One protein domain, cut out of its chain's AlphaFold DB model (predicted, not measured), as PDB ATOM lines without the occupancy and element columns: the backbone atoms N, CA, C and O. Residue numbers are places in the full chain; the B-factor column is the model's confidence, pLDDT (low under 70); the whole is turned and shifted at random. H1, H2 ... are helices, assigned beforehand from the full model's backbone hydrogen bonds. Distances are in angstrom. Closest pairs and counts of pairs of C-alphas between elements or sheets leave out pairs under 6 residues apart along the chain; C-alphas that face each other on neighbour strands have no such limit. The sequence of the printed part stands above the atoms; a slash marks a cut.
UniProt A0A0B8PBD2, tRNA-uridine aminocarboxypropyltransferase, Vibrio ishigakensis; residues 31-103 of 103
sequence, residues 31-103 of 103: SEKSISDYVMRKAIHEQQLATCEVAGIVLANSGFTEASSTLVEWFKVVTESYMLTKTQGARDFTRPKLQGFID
ATOM      1  N   SER A  31      24.145  15.448  59.335       66.12
ATOM      2  CA  SER A  31      23.556  14.826  60.521       66.12
ATOM      3  C   SER A  31      22.720  13.597  60.157       66.12
ATOM      4  O   SER A  31      22.013  13.582  59.144       66.12
ATOM      5  N   GLU A  32      22.721  12.590  61.028       60.12
ATOM      6  CA  GLU A  32      21.864  11.404  60.896       60.12
ATOM      7  C   GLU A  32      20.375  11.770  60.831       60.12
ATOM      8  O   GLU A  32      19.612  11.112  60.135       60.12
ATOM      9  N   LYS A  33      19.962  12.872  61.474       60.00
ATOM     10  CA  LYS A  33      18.580  13.368  61.427       60.00
ATOM     11  C   LYS A  33      18.184  13.849  60.028       60.00
ATOM     12  O   LYS A  33      17.165  13.418  59.508       60.00
ATOM     13  N   SER A  34      19.021  14.668  59.385       61.34
ATOM     14  CA  SER A  34      18.787  15.116  57.999       61.34
ATOM     15  C   SER A  34      18.786  13.960  56.998       61.34
ATOM     16  O   SER A  34      18.055  13.989  56.014       61.34
ATOM     17  N   ILE A  35      19.586  12.931  57.275       62.34
ATOM     18  CA  ILE A  35      19.635  11.693  56.498       62.34
ATOM     19  C   ILE A  35      18.347  10.901  56.710       62.34
ATOM     20  O   ILE A  35      17.703  10.525  55.741       62.34
ATOM     21  N   SER A  36      17.933  10.703  57.960       56.53
ATOM     22  CA  SER A  36      16.719   9.977  58.319       56.53
ATOM     23  C   SER A  36      15.469  10.643  57.753       56.53
ATOM     24  O   SER A  36      14.643   9.954  57.174       56.53
ATOM     25  N   ASP A  37      15.330  11.967  57.849       57.84
ATOM     26  CA  ASP A  37      14.185  12.696  57.285       57.84
ATOM     27  C   ASP A  37      14.124  12.563  55.758       57.84
ATOM     28  O   ASP A  37      13.044  12.517  55.162       57.84
ATOM     29  N   TYR A  38      15.290  12.503  55.114       62.12
ATOM     30  CA  TYR A  38      15.411  12.309  53.678       62.12
ATOM     31  C   TYR A  38      15.107  10.861  53.262       62.12
ATOM     32  O   TYR A  38      14.355  10.645  52.315       62.12
ATOM     33  N   VAL A  39      15.621   9.876  54.007       55.03
ATOM     34  CA  VAL A  39      15.373   8.434  53.816       55.03
ATOM     35  C   VAL A  39      13.917   8.078  54.100       55.03
ATOM     36  O   VAL A  39      13.310   7.364  53.309       55.03
ATOM     37  N   MET A  40      13.316   8.614  55.166       52.97
ATOM     38  CA  MET A  40      11.898   8.413  55.493       52.97
ATOM     39  C   MET A  40      10.985   8.949  54.394       52.97
ATOM     40  O   MET A  40       9.979   8.319  54.076       52.97
ATOM     41  N   ARG A  41      11.349  10.075  53.765       56.41
ATOM     42  CA  ARG A  41      10.653  10.566  52.568       56.41
ATOM     43  C   ARG A  41      10.878   9.684  51.336       56.41
ATOM     44  O   ARG A  41      10.117   9.807  50.379       56.41
ATOM     45  N   LYS A  42      11.914   8.837  51.324       54.78
ATOM     46  CA  LYS A  42      12.358   8.091  50.141       54.78
ATOM     47  C   LYS A  42      12.015   6.606  50.109       54.78
ATOM     48  O   LYS A  42      11.534   6.207  49.055       54.78
ATOM     49  N   ALA A  43      12.249   5.796  51.148       48.56
ATOM     50  CA  ALA A  43      11.738   4.414  51.214       48.56
ATOM     51  C   ALA A  43      12.120   3.624  52.482       48.56
ATOM     52  O   ALA A  43      13.218   3.719  53.022       48.56
ATOM     53  N   ILE A  44      11.203   2.712  52.818       47.62
ATOM     54  CA  ILE A  44      11.359   1.458  53.562       47.62
ATOM     55  C   ILE A  44      12.359   0.547  52.815       47.62
ATOM     56  O   ILE A  44      11.921  -0.274  52.021       47.62
ATOM     57  N   HIS A  45      13.673   0.696  52.991       43.88
ATOM     58  CA  HIS A  45      14.645  -0.418  53.034       43.88
ATOM     59  C   HIS A  45      16.084   0.092  53.210       43.88
ATOM     60  O   HIS A  45      16.594   0.851  52.398       43.88
ATOM     61  N   GLU A  46      16.702  -0.438  54.266       45.22
ATOM     62  CA  GLU A  46      18.137  -0.586  54.544       45.22
ATOM     63  C   GLU A  46      18.982   0.672  54.846       45.22
ATOM     64  O   GLU A  46      19.146   1.606  54.075       45.22
ATOM     65  N   GLN A  47      19.538   0.660  56.061       49.59
ATOM     66  CA  GLN A  47      20.020   1.792  56.861       49.59
ATOM     67  C   GLN A  47      21.399   2.354  56.453       49.59
ATOM     68  O   GLN A  47      22.137   2.850  57.306       49.59
ATOM     69  N   GLN A  48      21.788   2.299  55.178       54.00
ATOM     70  CA  GLN A  48      23.033   2.925  54.716       54.00
ATOM     71  C   GLN A  48      22.801   3.738  53.451       54.00
ATOM     72  O   GLN A  48      22.449   3.191  52.412       54.00
ATOM     73  N   LEU A  49      23.036   5.050  53.552       60.31
ATOM     74  CA  LEU A  49      22.992   5.931  52.394       60.31
ATOM     75  C   LEU A  49      24.104   5.588  51.409       60.31
ATOM     76  O   LEU A  49      25.275   5.507  51.794       60.31
ATOM     77  N   ALA A  50      23.755   5.503  50.131       73.12
ATOM     78  CA  ALA A  50      24.749   5.510  49.068       73.12
ATOM     79  C   ALA A  50      25.380   6.908  48.924       73.12
ATOM     80  O   ALA A  50      24.754   7.933  49.212       73.12
ATOM     81  N   THR A  51      26.598   6.971  48.381       82.88
ATOM     82  CA  THR A  51      27.309   8.225  48.068       82.88
ATOM     83  C   THR A  51      26.445   9.199  47.252       82.88
ATOM     84  O   THR A  51      26.464  10.407  47.495       82.88
ATOM     85  N   CYS A  52      25.612   8.680  46.340       85.62
ATOM     86  CA  CYS A  52      24.681   9.475  45.531       85.62
ATOM     87  C   CYS A  52      23.603  10.188  46.360       85.62
ATOM     88  O   CYS A  52      23.198  11.299  46.029       85.62
ATOM     89  N   GLU A  53      23.128   9.583  47.446       83.88
ATOM     90  CA  GLU A  53      22.076  10.177  48.274       83.88
ATOM     91  C   GLU A  53      22.619  11.304  49.142       83.88
ATOM     92  O   GLU A  53      22.012  12.372  49.229       83.88
ATOM     93  N   VAL A  54      23.808  11.091  49.710       86.44
ATOM     94  CA  VAL A  54      24.579  12.135  50.391       86.44
ATOM     95  C   VAL A  54      24.817  13.319  49.451       86.44
ATOM     96  O   VAL A  54      24.563  14.465  49.829       86.44
ATOM     97  N   ALA A  55      25.229  13.056  48.209       90.06
ATOM     98  CA  ALA A  55      25.405  14.097  47.203       90.06
ATOM     99  C   ALA A  55      24.097  14.839  46.888       90.06
ATOM    100  O   ALA A  55      24.095  16.068  46.861       90.06
ATOM    101  N   GLY A  56      22.973  14.130  46.752       90.50
ATOM    102  CA  GLY A  56      21.656  14.743  46.567       90.50
ATOM    103  C   GLY A  56      21.288  15.724  47.687       90.50
ATOM    104  O   GLY A  56      20.857  16.844  47.404       90.50
ATOM    105  N   ILE A  57      21.510  15.352  48.953       87.50
ATOM    106  CA  ILE A  57      21.245  16.223  50.114       87.50
ATOM    107  C   ILE A  57      22.131  17.476  50.079       87.50
ATOM    108  O   ILE A  57      21.638  18.589  50.264       87.50
ATOM    109  N   VAL A  58      23.433  17.312  49.820       90.31
ATOM    110  CA  VAL A  58      24.382  18.437  49.749       90.31
ATOM    111  C   VAL A  58      24.008  19.402  48.625       90.31
ATOM    112  O   VAL A  58      24.026  20.615  48.839       90.31
ATOM    113  N   LEU A  59      23.629  18.882  47.455       91.94
ATOM    114  CA  LEU A  59      23.203  19.692  46.316       91.94
ATOM    115  C   LEU A  59      21.946  20.503  46.641       91.94
ATOM    116  O   LEU A  59      21.952  21.717  46.444       91.94
ATOM    117  N   ALA A  60      20.917  19.872  47.217       90.62
ATOM    118  CA  ALA A  60      19.684  20.558  47.603       90.62
ATOM    119  C   ALA A  60      19.946  21.677  48.624       90.62
ATOM    120  O   ALA A  60      19.513  22.811  48.429       90.62
ATOM    121  N   ASN A  61      20.726  21.390  49.673       88.31
ATOM    122  CA  ASN A  61      21.065  22.374  50.707       88.31
ATOM    123  C   ASN A  61      21.948  23.519  50.193       88.31
ATOM    124  O   ASN A  61      22.008  24.575  50.816       88.31
ATOM    125  N   SER A  62      22.626  23.320  49.063       90.81
ATOM    126  CA  SER A  62      23.464  24.335  48.419       90.81
ATOM    127  C   SER A  62      22.724  25.118  47.324       90.81
ATOM    128  O   SER A  62      23.351  25.896  46.611       90.81
ATOM    129  N   GLY A  63      21.410  24.908  47.167       92.38
ATOM    130  CA  GLY A  63      20.573  25.582  46.168       92.38
ATOM    131  C   GLY A  63      20.543  24.916  44.788       92.38
ATOM    132  O   GLY A  63      19.845  25.396  43.898       92.38
ATOM    133  N   PHE A  64      21.240  23.792  44.593       94.50
ATOM    134  CA  PHE A  64      21.237  23.022  43.342       94.50
ATOM    135  C   PHE A  64      20.088  22.005  43.322       94.50
ATOM    136  O   PHE A  64      20.303  20.793  43.241       94.50
ATOM    137  N   THR A  65      18.855  22.496  43.433       92.88
ATOM    138  CA  THR A  65      17.653  21.659  43.577       92.88
ATOM    139  C   THR A  65      17.401  20.768  42.361       92.88
ATOM    140  O   THR A  65      17.092  19.593  42.532       92.88
ATOM    141  N   GLU A  66      17.586  21.290  41.145       94.75
ATOM    142  CA  GLU A  66      17.418  20.518  39.906       94.75
ATOM    143  C   GLU A  66      18.426  19.366  39.834       94.75
ATOM    144  O   GLU A  66      18.033  18.205  39.773       94.75
ATOM    145  N   ALA A  67      19.722  19.666  39.983       93.88
ATOM    146  CA  ALA A  67      20.776  18.653  39.989       93.88
ATOM    147  C   ALA A  67      20.577  17.604  41.098       93.88
ATOM    148  O   ALA A  67      20.853  16.422  40.892       93.88
ATOM    149  N   SER A  68      20.080  18.027  42.267       91.88
ATOM    150  CA  SER A  68      19.681  17.112  43.336       91.88
ATOM    151  C   SER A  68      18.567  16.169  42.877       91.88
ATOM    152  O   SER A  68      18.727  14.957  43.012       91.88
ATOM    153  N   SER A  69      17.477  16.688  42.296       90.94
ATOM    154  CA  SER A  69      16.352  15.868  41.819       90.94
ATOM    155  C   SER A  69      16.790  14.883  40.740       90.94
ATOM    156  O   SER A  69      16.561  13.682  40.881       90.94
ATOM    157  N   THR A  70      17.522  15.360  39.729       94.06
ATOM    158  CA  THR A  70      18.006  14.529  38.621       94.06
ATOM    159  C   THR A  70      18.903  13.397  39.115       94.06
ATOM    160  O   THR A  70      18.695  12.240  38.752       94.06
ATOM    161  N   LEU A  71      19.877  13.688  39.988       92.00
ATOM    162  CA  LEU A  71      20.767  12.666  40.553       92.00
ATOM    163  C   LEU A  71      19.979  11.597  41.319       92.00
ATOM    164  O   LEU A  71      20.281  10.404  41.269       92.00
ATOM    165  N   VAL A  72      18.966  12.038  42.051       87.69
ATOM    166  CA  VAL A  72      18.136  11.198  42.906       87.69
ATOM    167  C   VAL A  72      17.226  10.286  42.104       87.69
ATOM    168  O   VAL A  72      17.057   9.124  42.475       87.69
ATOM    169  N   GLU A  73      16.617  10.798  41.043       89.81
ATOM    170  CA  GLU A  73      15.791  10.007  40.138       89.81
ATOM    171  C   GLU A  73      16.650   9.016  39.365       89.81
ATOM    172  O   GLU A  73      16.345   7.824  39.362       89.81
ATOM    173  N   TRP A  74      17.796   9.463  38.851       91.50
ATOM    174  CA  TRP A  74      18.751   8.586  38.188       91.50
ATOM    175  C   TRP A  74      19.223   7.442  39.093       91.50
ATOM    176  O   TRP A  74      19.268   6.282  38.679       91.50
ATOM    177  N   PHE A  75      19.499   7.723  40.368       89.06
ATOM    178  CA  PHE A  75      19.874   6.685  41.326       89.06
ATOM    179  C   PHE A  75      18.780   5.616  41.492       89.06
ATOM    180  O   PHE A  75      19.093   4.428  41.610       89.06
ATOM    181  N   LYS A  76      17.493   5.995  41.436       86.69
ATOM    182  CA  LYS A  76      16.376   5.032  41.458       86.69
ATOM    183  C   LYS A  76      16.379   4.145  40.210       86.69
ATOM    184  O   LYS A  76      16.173   2.942  40.346       86.69
ATOM    185  N   VAL A  77      16.650   4.706  39.030       90.00
ATOM    186  CA  VAL A  77      16.754   3.964  37.756       90.00
ATOM    187  C   VAL A  77      17.882   2.931  37.798       90.00
ATOM    188  O   VAL A  77      17.697   1.765  37.434       90.00
ATOM    189  N   VAL A  78      19.058   3.344  38.274       87.25
ATOM    190  CA  VAL A  78      20.222   2.457  38.407       87.25
ATOM    191  C   VAL A  78      19.941   1.350  39.421       87.25
ATOM    192  O   VAL A  78      20.238   0.185  39.159       87.25
ATOM    193  N   THR A  79      19.311   1.688  40.548       85.81
ATOM    194  CA  THR A  79      18.939   0.714  41.583       85.81
ATOM    195  C   THR A  79      17.916  -0.297  41.063       85.81
ATOM    196  O   THR A  79      18.091  -1.496  41.266       85.81
ATOM    197  N   GLU A  80      16.887   0.154  40.335       86.62
ATOM    198  CA  GLU A  80      15.910  -0.719  39.667       86.62
ATOM    199  C   GLU A  80      16.617  -1.705  38.724       86.62
ATOM    200  O   GLU A  80      16.435  -2.919  38.826       86.62
ATOM    201  N   SER A  81      17.506  -1.198  37.868       86.12
ATOM    202  CA  SER A  81      18.264  -2.015  36.911       86.12
ATOM    203  C   SER A  81      19.188  -3.032  37.596       86.12
ATOM    204  O   SER A  81      19.298  -4.185  37.163       86.12
ATOM    205  N   TYR A  82      19.833  -2.634  38.693       85.25
ATOM    206  CA  TYR A  82      20.675  -3.517  39.497       85.25
ATOM    207  C   TYR A  82      19.861  -4.647  40.142       85.25
ATOM    208  O   TYR A  82      20.242  -5.818  40.049       85.25
ATOM    209  N   MET A  83      18.707  -4.331  40.733       82.12
ATOM    210  CA  MET A  83      17.843  -5.324  41.380       82.12
ATOM    211  C   MET A  83      17.266  -6.334  40.381       82.12
ATOM    212  O   MET A  83      17.220  -7.528  40.686       82.12
ATOM    213  N   LEU A  84      16.922  -5.901  39.163       83.62
ATOM    214  CA  LEU A  84      16.511  -6.803  38.076       83.62
ATOM    215  C   LEU A  84      17.612  -7.791  37.666       83.62
ATOM    216  O   LEU A  84      17.317  -8.910  37.245       83.62
ATOM    217  N   THR A  85      18.878  -7.395  37.807       81.38
ATOM    218  CA  THR A  85      20.029  -8.257  37.504       81.38
ATOM    219  C   THR A  85      20.308  -9.243  38.641       81.38
ATOM    220  O   THR A  85      20.651 -10.398  38.386       81.38
ATOM    221  N   LYS A  86      20.140  -8.810  39.897       76.81
ATOM    222  CA  LYS A  86      20.454  -9.599  41.101       76.81
ATOM    223  C   LYS A  86      19.370 -10.622  41.468       76.81
ATOM    224  O   LYS A  86      19.679 -11.653  42.062       76.81
ATOM    225  N   THR A  87      18.109 -10.353  41.141       72.12
ATOM    226  CA  THR A  87      16.984 -11.216  41.532       72.12
ATOM    227  C   THR A  87      16.900 -12.437  40.608       72.12
ATOM    228  O   THR A  87      16.753 -12.290  39.396       72.12
ATOM    229  N   GLN A  88      16.983 -13.653  41.167       62.22
ATOM    230  CA  GLN A  88      16.810 -14.910  40.408       62.22
ATOM    231  C   GLN A  88      15.332 -15.256  40.115       62.22
ATOM    232  O   GLN A  88      15.056 -16.230  39.420       62.22
ATOM    233  N   GLY A  89      14.386 -14.476  40.649       66.62
ATOM    234  CA  GLY A  89      12.945 -14.617  40.415       66.62
ATOM    235  C   GLY A  89      12.462 -14.002  39.093       66.62
ATOM    236  O   GLY A  89      13.259 -13.583  38.253       66.62
ATOM    237  N   ALA A  90      11.138 -13.939  38.913       62.75
ATOM    238  CA  ALA A  90      10.513 -13.337  37.735       62.75
ATOM    239  C   ALA A  90      10.967 -11.876  37.566       62.75
ATOM    240  O   ALA A  90      10.751 -11.037  38.438       62.75
ATOM    241  N   ARG A  91      11.635 -11.594  36.446       71.00
ATOM    242  CA  ARG A  91      12.131 -10.259  36.107       71.00
ATOM    243  C   ARG A  91      10.971  -9.414  35.598       71.00
ATOM    244  O   ARG A  91      10.363  -9.759  34.588       71.00
ATOM    245  N   ASP A  92      10.692  -8.314  36.283       72.56
ATOM    246  CA  ASP A  92       9.742  -7.314  35.809       72.56
ATOM    247  C   ASP A  92      10.444  -6.349  34.841       72.56
ATOM    248  O   ASP A  92      11.265  -5.519  35.229       72.56
ATOM    249  N   PHE A  93      10.151  -6.483  33.550       80.00
ATOM    250  CA  PHE A  93      10.748  -5.653  32.505       80.00
ATOM    251  C   PHE A  93       9.983  -4.351  32.241       80.00
ATOM    252  O   PHE A  93      10.382  -3.610  31.346       80.00
ATOM    253  N   THR A  94       8.927  -4.043  33.004       86.00
ATOM    254  CA  THR A  94       8.172  -2.786  32.844       86.00
ATOM    255  C   THR A  94       9.010  -1.544  33.163       86.00
ATOM    256  O   THR A  94       8.711  -0.475  32.641       86.00
ATOM    257  N   ARG A  95      10.077  -1.690  33.969       86.19
ATOM    258  CA  ARG A  95      11.054  -0.638  34.331       86.19
ATOM    259  C   ARG A  95      10.412   0.735  34.617       86.19
ATOM    260  O   ARG A  95      10.772   1.733  33.985       86.19
ATOM    261  N   PRO A  96       9.446   0.816  35.550       89.12
ATOM    262  CA  PRO A  96       8.690   2.038  35.802       89.12
ATOM    263  C   PRO A  96       9.556   3.212  36.272       89.12
ATOM    264  O   PRO A  96       9.195   4.359  36.010       89.12
ATOM    265  N   LYS A  97      10.686   2.975  36.963       88.25
ATOM    266  CA  LYS A  97      11.588   4.073  37.358       88.25
ATOM    267  C   LYS A  97      12.327   4.645  36.158       88.25
ATOM    268  O   LYS A  97      12.455   5.860  36.089       88.25
ATOM    269  N   LEU A  98      12.791   3.799  35.238       90.62
ATOM    270  CA  LEU A  98      13.411   4.253  33.991       90.62
ATOM    271  C   LEU A  98      12.428   5.051  33.132       90.62
ATOM    272  O   LEU A  98      12.783   6.126  32.662       90.62
ATOM    273  N   GLN A  99      11.207   4.538  32.948       91.19
ATOM    274  CA  GLN A  99      10.203   5.198  32.113       91.19
ATOM    275  C   GLN A  99       9.870   6.594  32.656       91.19
ATOM    276  O   GLN A  99      10.003   7.576  31.939       91.19
ATOM    277  N   GLY A 100       9.587   6.697  33.959       89.69
ATOM    278  CA  GLY A 100       9.301   7.983  34.597       89.69
ATOM    279  C   GLY A 100      10.497   8.933  34.747       89.69
ATOM    280  O   GLY A 100      10.310  10.013  35.288       89.69
ATOM    281  N   PHE A 101      11.710   8.533  34.356       90.31
ATOM    282  CA  PHE A 101      12.874   9.428  34.284       90.31
ATOM    283  C   PHE A 101      13.098   9.987  32.870       90.31
ATOM    284  O   PHE A 101      13.748  11.016  32.716       90.31
ATOM    285  N   ILE A 102      12.636   9.271  31.839       89.94
ATOM    286  CA  ILE A 102      12.781   9.675  30.433       89.94
ATOM    287  C   ILE A 102      11.634  10.599  30.005       89.94
ATOM    288  O   ILE A 102      11.860  11.473  29.167       89.94
ATOM    289  N   ASP A 103      10.438  10.370  30.551       78.44
ATOM    290  CA  ASP A 103       9.234  11.183  30.329       78.44
ATOM    291  C   ASP A 103       9.311  12.548  31.035       78.44
ATOM    292  O   ASP A 103       8.887  13.550  30.412       78.44
TER     293      ASP A 103
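This is residues 31 to 103 of the 103 residues of the protein "tRNA-uridine aminocarboxypropyltransferase" of Vibrio ishigakensis (UniProt A0A0B8PBD2). One long helix, H3, runs through the model; the shorter H2 folds back along its first half to make a helical hairpin, and the short H4 packs on the opposite side of H3, near its middle. H1 lies crosswise to H2 with a thin contact, while the far end of H3 and the start of the following link, residues 85 to 90, stick out. The printed part has 73 residues, with four named helices in the order H1, H2, H3, H4 and no named strand, and its class is all helix. It is only just loose, close to compact, with a radius of gyration of the C-alphas of 13.5 A and spans of 40 by 28 by 17 A.

From the first printed residue, H1, residues 32 to 40, leads by a short link of 10 residues to H2, residues 51 to 61. The two only just touch, with 3 pairs of C-alphas within 8 A; the closest C-alphas are those of Ile 35 and Val 54, 7.9 A apart. Their lines are about perpendicular, at 80 degrees. A tight link of 3 residues joins H2 to H3, residues 65 to 86. H2 and H3 form a helical hairpin, running opposite ways at a shallow tilt of 18 degrees. H3 touches H2 with residues 65 to 75 alone, and the closest C-alphas are those of Gly 56 and Ser 68, 4.5 A apart. A short link of 9 residues leads from H3 to H4, residues 96 to 102. H3 and H4 form a second helical hairpin, running opposite ways at a steep tilt of 41 degrees. H3 touches H4 with residues 73 to 80 alone; the closest C-alphas are those of Val 77 and Leu 98, 5.0 A apart. H1 is apart from H3 and from H4, and H2 is apart from H4. The helix packing is only just mostly crossed, helices meeting at an angle: of 3 touching pairs, 1 is at a shallow tilt. In H1, H2, H3 and H4 every O i to N i+4 pair is within hydrogen-bond range.

H1 begins at C-alpha 32, at (21.864, 11.404, 60.896), and measures 11.7 A from first to last C-alpha. H2 measures 15.7 A. H3, the longest helix with 22 residues, measures 31.5 A and runs from C-alpha 65 at (17.653, 21.659, 43.577) to C-alpha 86 at (20.454, -9.599, 41.101). H4 measures 10.2 A and ends at C-alpha 102, at (12.781, 9.675, 30.433).

The two C-alphas farthest apart are those of Gly 63 and Gly 89, at 41.3 A. The printed part has no cut, and no link is long; it ends at Asp 103, the chain's last residue. The mean pLDDT of the printed part is 77.8, and residues 31 to 49 and 88 to 90 are under 70.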